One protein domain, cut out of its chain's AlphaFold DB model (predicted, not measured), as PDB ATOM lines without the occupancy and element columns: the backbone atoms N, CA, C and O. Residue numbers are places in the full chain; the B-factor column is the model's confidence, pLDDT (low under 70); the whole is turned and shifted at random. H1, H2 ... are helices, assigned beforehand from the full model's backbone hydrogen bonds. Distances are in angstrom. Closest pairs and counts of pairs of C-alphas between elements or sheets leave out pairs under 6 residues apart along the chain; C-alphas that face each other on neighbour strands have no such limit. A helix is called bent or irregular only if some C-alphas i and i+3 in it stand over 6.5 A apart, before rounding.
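Overview. This is residues 8 to 76 of the 106 residues of an uncharacterized protein of Parachlamydiaceae bacterium (UniProt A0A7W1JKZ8). Look for an open, flat, three-sided frame: the long helix H1 makes one side, the short helix H2 makes the far end, and H3 folds back from there in roughly the reverse direction of H1, with a wide empty space between the two. H1 meets H2 at a corner near its last residues, and the first part of H1, residues 8 to 31, and residues 65 to 76 of H3 stick out as two free arms. The printed part has 69 residues with three named helices, in the order H1, H2, H3, and no named strand; its class is all helix. It is extended, with a radius of gyration of the C-alphas of 17.5 A, and its C-alphas span 54 by 31 by 13 A.

Arrangement. Begin with H1, residues 8 to 38, the longest helix by residues, which touches no helix. Go on to H2, residues 43 to 51, and you will find it close to H1 but not clearly touching: their closest C-alphas, those of Leu 36 and Ile 43, are 7.4 A apart. The lines of H1 and H2 stand at 90 degrees, about perpendicular, and their centres are 24.8 A apart. Next look at H3, residues 58 to 76: it is apart from H1 and apart from H2, with no C-alpha within 8 A of a C-alpha of either. Along the backbones of H1, H2 and H3, every pair of O i and N i+4 is within hydrogen-bond range.

Along the chain. Find C-alpha 8 at (180.039, 212.766, 154.174); from there H1 runs through 31 residues to C-alpha 38 at (217.153, 237.616, 159.643), 45.0 A from first to last C-alpha. H2, 9 residues long, begins at C-alpha 43, at (213.440, 232.079, 170.013), and measures 12.1 A to C-alpha 51. H3 has 19 residues and runs from C-alpha 58 to C-alpha 76 at (189.174, 228.755, 173.941), a length of 27.1 A. No helix is bent.

Size, cuts and confidence. Look from Glu 8 to Glu 54 for the two C-alphas farthest apart, 53.9 A; the first and last printed C-alphas, those of Glu 8 and Asn 76, are 27.0 A apart. Reading from residue 8 to residue 76, you will find that the printed part has no cut. The link from H1 to H2, 4 residues, is tight; the link from H2 to H3, 6 residues, is short; no link is long. In the B-factor column the mean pLDDT of the printed part is 78.5, and the model's confidence is under 70 at residues 8, 10, 41, 43 to 45 and 48.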
ATOM      1  N   GLU A   8     178.765 213.178 154.784       66.62
ATOM      2  CA  GLU A   8     180.039 212.766 154.174       66.62
ATOM      3  C   GLU A   8     180.771 213.915 153.464       66.62
ATOM      4  O   GLU A   8     181.972 214.099 153.667       66.62
ATOM      5  N   ASP A   9     180.054 214.736 152.691       72.38
ATOM      6  CA  ASP A   9     180.648 215.846 151.938       72.38
ATOM      7  C   ASP A   9     181.173 216.930 152.887       72.38
ATOM      8  O   ASP A   9     182.247 217.492 152.673       72.38
ATOM      9  N   ARG A  10     180.455 217.185 153.992       66.50
ATOM     10  CA  ARG A  10     180.901 218.127 155.033       66.50
ATOM     11  C   ARG A  10     182.142 217.620 155.755       66.50
ATOM     12  O   ARG A  10     183.033 218.412 156.062       66.50
ATOM     13  N   PHE A  11     182.217 216.317 156.024       72.75
ATOM     14  CA  PHE A  11     183.377 215.712 156.672       72.75
ATOM     15  C   PHE A  11     184.626 215.811 155.791       72.75
ATOM     16  O   PHE A  11     185.672 216.251 156.268       72.75
ATOM     17  N   GLN A  12     184.508 215.491 154.498       74.56
ATOM     18  CA  GLN A  12     185.628 215.616 153.563       74.56
ATOM     19  C   GLN A  12     186.060 217.073 153.382       74.56
ATOM     20  O   GLN A  12     187.246 217.364 153.491       74.56
ATOM     21  N   GLN A  13     185.120 218.014 153.231       75.69
ATOM     22  CA  GLN A  13     185.442 219.447 153.178       75.69
ATOM     23  C   GLN A  13     186.151 219.936 154.447       75.69
ATOM     24  O   GLN A  13     187.074 220.744 154.371       75.69
ATOM     25  N   THR A  14     185.739 219.446 155.618       73.94
ATOM     26  CA  THR A  14     186.381 219.795 156.894       73.94
ATOM     27  C   THR A  14     187.800 219.240 156.956       73.94
ATOM     28  O   THR A  14     188.716 219.954 157.353       73.94
ATOM     29  N   LYS A  15     188.005 217.997 156.505       75.25
ATOM     30  CA  LYS A  15     189.324 217.364 156.435       75.25
ATOM     31  C   LYS A  15     190.267 218.113 155.489       75.25
ATOM     32  O   LYS A  15     191.398 218.387 155.877       75.25
ATOM     33  N   THR A  16     189.800 218.496 154.301       82.12
ATOM     34  CA  THR A  16     190.592 219.289 153.348       82.12
ATOM     35  C   THR A  16     190.959 220.646 153.936       82.12
ATOM     36  O   THR A  16     192.128 221.012 153.933       82.12
ATOM     37  N   LYS A  17     190.002 221.355 154.552       79.06
ATOM     38  CA  LYS A  17     190.288 222.631 155.228       79.06
ATOM     39  C   LYS A  17     191.276 222.483 156.382       79.06
ATOM     40  O   LYS A  17     192.111 223.354 156.576       79.06
ATOM     41  N   MET A  18     191.208 221.393 157.148       74.88
ATOM     42  CA  MET A  18     192.196 221.107 158.196       74.88
ATOM     43  C   MET A  18     193.594 220.882 157.613       74.88
ATOM     44  O   MET A  18     194.570 221.374 158.175       74.88
ATOM     45  N   GLN A  19     193.700 220.176 156.486       85.62
ATOM     46  CA  GLN A  19     194.974 219.988 155.789       85.62
ATOM     47  C   GLN A  19     195.522 221.311 155.249       85.62
ATOM     48  O   GLN A  19     196.688 221.616 155.471       85.62
ATOM     49  N   GLU A  20     194.682 222.133 154.619       82.19
ATOM     50  CA  GLU A  20     195.056 223.475 154.158       82.19
ATOM     51  C   GLU A  20     195.531 224.363 155.314       82.19
ATOM     52  O   GLU A  20     196.569 225.013 155.213       82.19
ATOM     53  N   LEU A  21     194.811 224.361 156.439       82.12
ATOM     54  CA  LEU A  21     195.210 225.091 157.644       82.12
ATOM     55  C   LEU A  21     196.545 224.591 158.205       82.12
ATOM     56  O   LEU A  21     197.352 225.410 158.631       82.12
ATOM     57  N   SER A  22     196.797 223.280 158.165       83.38
ATOM     58  CA  SER A  22     198.061 222.691 158.629       83.38
ATOM     59  C   SER A  22     199.234 223.127 157.748       83.38
ATOM     60  O   SER A  22     200.252 223.578 158.261       83.38
ATOM     61  N   ILE A  23     199.063 223.092 156.422       87.19
ATOM     62  CA  ILE A  23     200.075 223.565 155.462       87.19
ATOM     63  C   ILE A  23     200.340 225.063 155.653       87.19
ATOM     64  O   ILE A  23     201.488 225.504 155.651       87.19
ATOM     65  N   ASN A  24     199.283 225.855 155.840       83.69
ATOM     66  CA  ASN A  24     199.422 227.284 156.090       83.69
ATOM     67  C   ASN A  24     200.141 227.558 157.413       83.69
ATOM     68  O   ASN A  24     200.978 228.452 157.447       83.69
ATOM     69  N   MET A  25     199.867 226.786 158.469       80.50
ATOM     70  CA  MET A  25     200.601 226.868 159.736       80.50
ATOM     71  C   MET A  25     202.085 226.553 159.558       80.50
ATOM     72  O   MET A  25     202.912 227.324 160.026       80.50
ATOM     73  N   GLU A  26     202.430 225.479 158.844       85.50
ATOM     74  CA  GLU A  26     203.833 225.137 158.568       85.50
ATOM     75  C   GLU A  26     204.548 226.234 157.776       85.50
ATOM     76  O   GLU A  26     205.710 226.545 158.035       85.50
ATOM     77  N   LYS A  27     203.861 226.841 156.803       88.50
ATOM     78  CA  LYS A  27     204.411 227.965 156.041       88.50
ATOM     79  C   LYS A  27     204.656 229.179 156.938       88.50
ATOM     80  O   LYS A  27     205.724 229.776 156.856       88.50
ATOM     81  N   LEU A  28     203.691 229.515 157.793       85.56
ATOM     82  CA  LEU A  28     203.780 230.638 158.726       85.56
ATOM     83  C   LEU A  28     204.907 230.428 159.742       85.56
ATOM     84  O   LEU A  28     205.655 231.357 160.019       85.56
ATOM     85  N   ASP A  29     205.072 229.200 160.236       84.12
ATOM     86  CA  ASP A  29     206.171 228.833 161.127       84.12
ATOM     87  C   ASP A  29     207.526 228.989 160.425       84.12
ATOM     88  O   ASP A  29     208.429 229.631 160.953       84.12
ATOM     89  N   ARG A  30     207.665 228.525 159.176       85.25
ATOM     90  CA  ARG A  30     208.897 228.751 158.398       85.25
ATOM     91  C   ARG A  30     209.185 230.231 158.167       85.25
ATOM     92  O   ARG A  30     210.328 230.647 158.316       85.25
ATOM     93  N   GLU A  31     208.181 231.020 157.799       85.88
ATOM     94  CA  GLU A  31     208.335 232.469 157.617       85.88
ATOM     95  C   GLU A  31     208.736 233.156 158.927       85.88
ATOM     96  O   GLU A  31     209.610 234.021 158.924       85.88
ATOM     97  N   TYR A  32     208.168 232.719 160.051       81.56
ATOM     98  CA  TYR A  32     208.527 233.188 161.383       81.56
ATOM     99  C   TYR A  32     209.983 232.848 161.735       81.56
ATOM    100  O   TYR A  32     210.736 233.735 162.129       81.56
ATOM    101  N   GLN A  33     210.423 231.608 161.509       80.94
ATOM    102  CA  GLN A  33     211.818 231.193 161.714       80.94
ATOM    103  C   GLN A  33     212.793 231.977 160.826       80.94
ATOM    104  O   GLN A  33     213.851 232.406 161.287       80.94
ATOM    105  N   ILE A  34     212.434 232.211 159.559       85.44
ATOM    106  CA  ILE A  34     213.238 233.024 158.640       85.44
ATOM    107  C   ILE A  34     213.344 234.453 159.172       85.44
ATOM    108  O   ILE A  34     214.455 234.961 159.293       85.44
ATOM    109  N   LEU A  35     212.227 235.077 159.552       82.62
ATOM    110  CA  LEU A  35     212.212 236.427 160.118       82.62
ATOM    111  C   LEU A  35     213.129 236.529 161.346       82.62
ATOM    112  O   LEU A  35     213.964 237.429 161.435       82.62
ATOM    113  N   LEU A  36     213.029 235.572 162.263       77.62
ATOM    114  CA  LEU A  36     213.865 235.517 163.458       77.62
ATOM    115  C   LEU A  36     215.349 235.384 163.124       77.62
ATOM    116  O   LEU A  36     216.167 236.140 163.645       77.62
ATOM    117  N   SER A  37     215.684 234.499 162.180       79.62
ATOM    118  CA  SER A  37     217.056 234.341 161.698       79.62
ATOM    119  C   SER A  37     217.590 235.617 161.037       79.62
ATOM    120  O   SER A  37     218.736 235.991 161.277       79.62
ATOM    121  N   THR A  38     216.759 236.344 160.275       77.19
ATOM    122  CA  THR A  38     217.153 237.616 159.643       77.19
ATOM    123  C   THR A  38     217.361 238.741 160.650       77.19
ATOM    124  O   THR A  38     218.182 239.623 160.417       77.19
ATOM    125  N   LEU A  39     216.653 238.699 161.779       77.44
ATOM    126  CA  LEU A  39     216.824 239.638 162.885       77.44
ATOM    127  C   LEU A  39     217.972 239.231 163.825       77.44
ATOM    128  O   LEU A  39     218.293 239.982 164.741       77.44
ATOM    129  N   GLY A  40     218.593 238.065 163.603       72.62
ATOM    130  CA  GLY A  40     219.642 237.522 164.464       72.62
ATOM    131  C   GLY A  40     219.146 237.143 165.861       72.62
ATOM    132  O   GLY A  40     219.946 237.099 166.790       72.62
ATOM    133  N   LEU A  41     217.841 236.908 166.022       69.81
ATOM    134  CA  LEU A  41     217.216 236.630 167.312       69.81
ATOM    135  C   LEU A  41     216.957 235.132 167.471       69.81
ATOM    136  O   LEU A  41     216.345 234.506 166.603       69.81
ATOM    137  N   ASN A  42     217.363 234.561 168.604       74.19
ATOM    138  CA  ASN A  42     216.998 233.198 168.966       74.19
ATOM    139  C   ASN A  42     215.642 233.182 169.699       74.19
ATOM    140  O   ASN A  42     215.382 234.007 170.574       74.19
ATOM    141  N   ILE A  43     214.772 232.215 169.389       67.44
ATOM    142  CA  ILE A  43     213.440 232.079 170.013       67.44
ATOM    143  C   ILE A  43     213.541 231.963 171.532       67.44
ATOM    144  O   ILE A  43     212.745 232.571 172.244       67.44
ATOM    145  N   GLY A  44     214.539 231.226 172.025       66.62
ATOM    146  CA  GLY A  44     214.771 231.086 173.463       66.62
ATOM    147  C   GLY A  44     215.145 232.409 174.138       66.62
ATOM    148  O   GLY A  44     214.742 232.658 175.271       66.62
ATOM    149  N   GLU A  45     215.850 233.293 173.431       67.31
ATOM    150  CA  GLU A  45     216.225 234.618 173.939       67.31
ATOM    151  C   GLU A  45     215.024 235.566 173.950       67.31
ATOM    152  O   GLU A  45     214.845 236.317 174.907       67.31
ATOM    153  N   ILE A  46     214.149 235.489 172.942       70.00
ATOM    154  CA  ILE A  46     212.898 236.259 172.914       70.00
ATOM    155  C   ILE A  46     211.941 235.780 174.003       70.00
ATOM    156  O   ILE A  46     211.349 236.612 174.686       70.00
ATOM    157  N   GLN A  47     211.784 234.467 174.195       70.12
ATOM    158  CA  GLN A  47     210.955 233.938 175.281       70.12
ATOM    159  C   GLN A  47     211.475 234.401 176.640       70.12
ATOM    160  O   GLN A  47     210.701 234.953 177.417       70.12
ATOM    161  N   GLY A  48     212.785 234.301 176.885       67.62
ATOM    162  CA  GLY A  48     213.391 234.826 178.109       67.62
ATOM    163  C   GLY A  48     213.210 236.339 178.273       67.62
ATOM    164  O   GLY A  48     212.973 236.819 179.380       67.62
ATOM    165  N   TYR A  49     213.255 237.101 177.174       72.38
ATOM    166  CA  TYR A  49     213.023 238.545 177.200       72.38
ATOM    167  C   TYR A  49     211.569 238.897 177.535       72.38
ATOM    168  O   TYR A  49     211.325 239.798 178.335       72.38
ATOM    169  N   VAL A  50     210.614 238.184 176.934       71.38
ATOM    170  CA  VAL A  50     209.172 238.385 177.118       71.38
ATOM    171  C   VAL A  50     208.696 237.870 178.474       71.38
ATOM    172  O   VAL A  50     207.707 238.372 178.986       71.38
ATOM    173  N   GLU A  51     209.367 236.895 179.083       73.81
ATOM    174  CA  GLU A  51     208.991 236.371 180.401       73.81
ATOM    175  C   GLU A  51     209.527 237.204 181.568       73.81
ATOM    176  O   GLU A  51     208.991 237.103 182.672       73.81
ATOM    177  N   ASN A  52     210.538 238.046 181.338       75.50
ATOM    178  CA  ASN A  52     211.103 238.902 182.374       75.50
ATOM    179  C   ASN A  52     210.330 240.238 182.483       75.50
ATOM    180  O   ASN A  52     210.416 241.074 181.577       75.50
ATOM    181  N   PRO A  53     209.621 240.496 183.600       70.25
ATOM    182  CA  PRO A  53     208.862 241.731 183.796       70.25
ATOM    183  C   PRO A  53     209.741 242.986 183.848       70.25
ATOM    184  O   PRO A  53     209.244 244.075 183.577       70.25
ATOM    185  N   GLU A  54     211.030 242.852 184.180       76.19
ATOM    186  CA  GLU A  54     211.963 243.984 184.279       76.19
ATOM    187  C   GLU A  54     212.345 244.572 182.913       76.19
ATOM    188  O   GLU A  54     212.805 245.710 182.830       76.19
ATOM    189  N   ASN A  55     212.096 243.835 181.828       75.19
ATOM    190  CA  ASN A  55     212.349 244.292 180.460       75.19
ATOM    191  C   ASN A  55     211.260 245.234 179.921       75.19
ATOM    192  O   ASN A  55     211.393 245.781 178.821       75.19
ATOM    193  N   PHE A  56     210.175 245.420 180.674       77.56
ATOM    194  CA  PHE A  56     209.040 246.245 180.290       77.56
ATOM    195  C   PHE A  56     208.726 247.249 181.392       77.56
ATOM    196  O   PHE A  56     208.852 246.978 182.582       77.56
ATOM    197  N   THR A  57     208.234 248.422 181.007       81.94
ATOM    198  CA  THR A  57     207.623 249.309 181.996       81.94
ATOM    199  C   THR A  57     206.307 248.688 182.475       81.94
ATOM    200  O   THR A  57     205.572 248.084 181.691       81.94
ATOM    201  N   GLN A  58     205.988 248.858 183.760       76.75
ATOM    202  CA  GLN A  58     204.758 248.353 184.395       76.75
ATOM    203  C   GLN A  58     203.479 248.482 183.533       76.75
ATOM    204  O   GLN A  58     202.799 247.473 183.338       76.75
ATOM    205  N   PRO A  59     203.160 249.652 182.935       82.69
ATOM    206  CA  PRO A  59     201.954 249.791 182.110       82.69
ATOM    207  C   PRO A  59     201.993 248.973 180.809       82.69
ATOM    208  O   PRO A  59     200.951 248.544 180.313       82.69
ATOM    209  N   ILE A  60     203.178 248.747 180.238       79.62
ATOM    210  CA  ILE A  60     203.346 247.931 179.028       79.62
ATOM    211  C   ILE A  60     203.187 246.449 179.375       79.62
ATOM    212  O   ILE A  60     202.511 245.718 178.651       79.62
ATOM    213  N   TRP A  61     203.738 246.021 180.510       79.50
ATOM    214  CA  TRP A  61     203.616 244.648 180.990       79.50
ATOM    215  C   TRP A  61     202.165 244.248 181.273       79.50
ATOM    216  O   TRP A  61     201.687 243.224 180.783       79.50
ATOM    217  N   GLU A  62     201.425 245.090 181.997       82.25
ATOM    218  CA  GLU A  62     200.006 244.851 182.283       82.25
ATOM    219  C   GLU A  62     199.164 244.775 181.007       82.25
ATOM    220  O   GLU A  62     198.243 243.959 180.898       82.25
ATOM    221  N   ARG A  63     199.490 245.597 180.003       83.62
ATOM    222  CA  ARG A  63     198.824 245.547 178.702       83.62
ATOM    223  C   ARG A  63     199.102 244.233 177.972       83.62
ATOM    224  O   ARG A  63     198.156 243.627 177.475       83.62
ATOM    225  N   LEU A  64     200.353 243.776 177.949       82.00
ATOM    226  CA  LEU A  64     200.737 242.505 177.328       82.00
ATOM    227  C   LEU A  64     200.032 241.313 177.989       82.00
ATOM    228  O   LEU A  64     199.488 240.456 177.294       82.00
ATOM    229  N   GLN A  65     199.958 241.292 179.321       83.38
ATOM    230  CA  GLN A  65     199.234 240.251 180.059       83.38
ATOM    231  C   GLN A  65     197.730 240.256 179.741       83.38
ATOM    232  O   GLN A  65     197.127 239.203 179.524       83.38
ATOM    233  N   ASN A  66     197.120 241.440 179.644       86.44
ATOM    234  CA  ASN A  66     195.714 241.570 179.270       86.44
ATOM    235  C   ASN A  66     195.438 241.138 177.822       86.44
ATOM    236  O   ASN A  66     194.411 240.512 177.552       86.44
ATOM    237  N   GLU A  67     196.327 241.456 176.881       83.62
ATOM    238  CA  GLU A  67     196.201 241.021 175.486       83.62
ATOM    239  C   GLU A  67     196.378 239.503 175.348       83.62
ATOM    240  O   GLU A  67     195.568 238.866 174.669       83.62
ATOM    241  N   LYS A  68     197.338 238.908 176.071       84.81
ATOM    242  CA  LYS A  68     197.507 237.450 176.164       84.81
ATOM    243  C   LYS A  68     196.228 236.771 176.652       84.81
ATOM    244  O   LYS A  68     195.713 235.875 175.989       84.81
ATOM    245  N   LYS A  69     195.652 237.264 177.752       86.38
ATOM    246  CA  LYS A  69     194.408 236.721 178.315       86.38
ATOM    247  C   LYS A  69     193.238 236.783 177.327       86.38
ATOM    248  O   LYS A  69     192.508 235.807 177.175       86.38
ATOM    249  N   LYS A  70     193.075 237.902 176.612       85.44
ATOM    250  CA  LYS A  70     192.030 238.048 175.581       85.44
ATOM    251  C   LYS A  70     192.213 237.069 174.420       85.44
ATOM    252  O   LYS A  70     191.227 236.567 173.879       85.44
ATOM    253  N   LEU A  71     193.457 236.819 174.019       84.19
ATOM    254  CA  LEU A  71     193.789 235.846 172.981       84.19
ATOM    255  C   LEU A  71     193.452 234.422 173.423       84.19
ATOM    256  O   LEU A  71     192.775 233.716 172.678       84.19
ATOM    257  N   ASP A  72     193.835 234.045 174.641       82.00
ATOM    258  CA  ASP A  72     193.527 232.731 175.213       82.00
ATOM    259  C   ASP A  72     192.013 232.510 175.333       82.00
ATOM    260  O   ASP A  72     191.499 231.453 174.962       82.00
ATOM    261  N   GLU A  73     191.259 233.516 175.780       82.44
ATOM    262  CA  GLU A  73     189.793 233.460 175.834       82.44
ATOM    263  C   GLU A  73     189.178 233.281 174.440       82.44
ATOM    264  O   GLU A  73     188.321 232.416 174.239       82.44
ATOM    265  N   LYS A  74     189.641 234.048 173.447       80.44
ATOM    266  CA  LYS A  74     189.163 233.936 172.063       80.44
ATOM    267  C   LYS A  74     189.492 232.571 171.458       80.44
ATOM    268  O   LYS A  74     188.664 232.013 170.739       80.44
ATOM    269  N   LEU A  75     190.673 232.033 171.752       77.25
ATOM    270  CA  LEU A  75     191.105 230.726 171.274       77.25
ATOM    271  C   LEU A  75     190.288 229.610 171.927       77.25
ATOM    272  O   LEU A  75     189.790 228.738 171.224       77.25
ATOM    273  N   ASN A  76     190.044 229.690 173.235       79.38
ATOM    274  CA  ASN A  76     189.174 228.755 173.941       79.38
ATOM    275  C   ASN A  76     187.741 228.783 173.402       79.38
ATOM    276  O   ASN A  76     187.139 227.731 173.196       79.38
TER     277      ASN A  76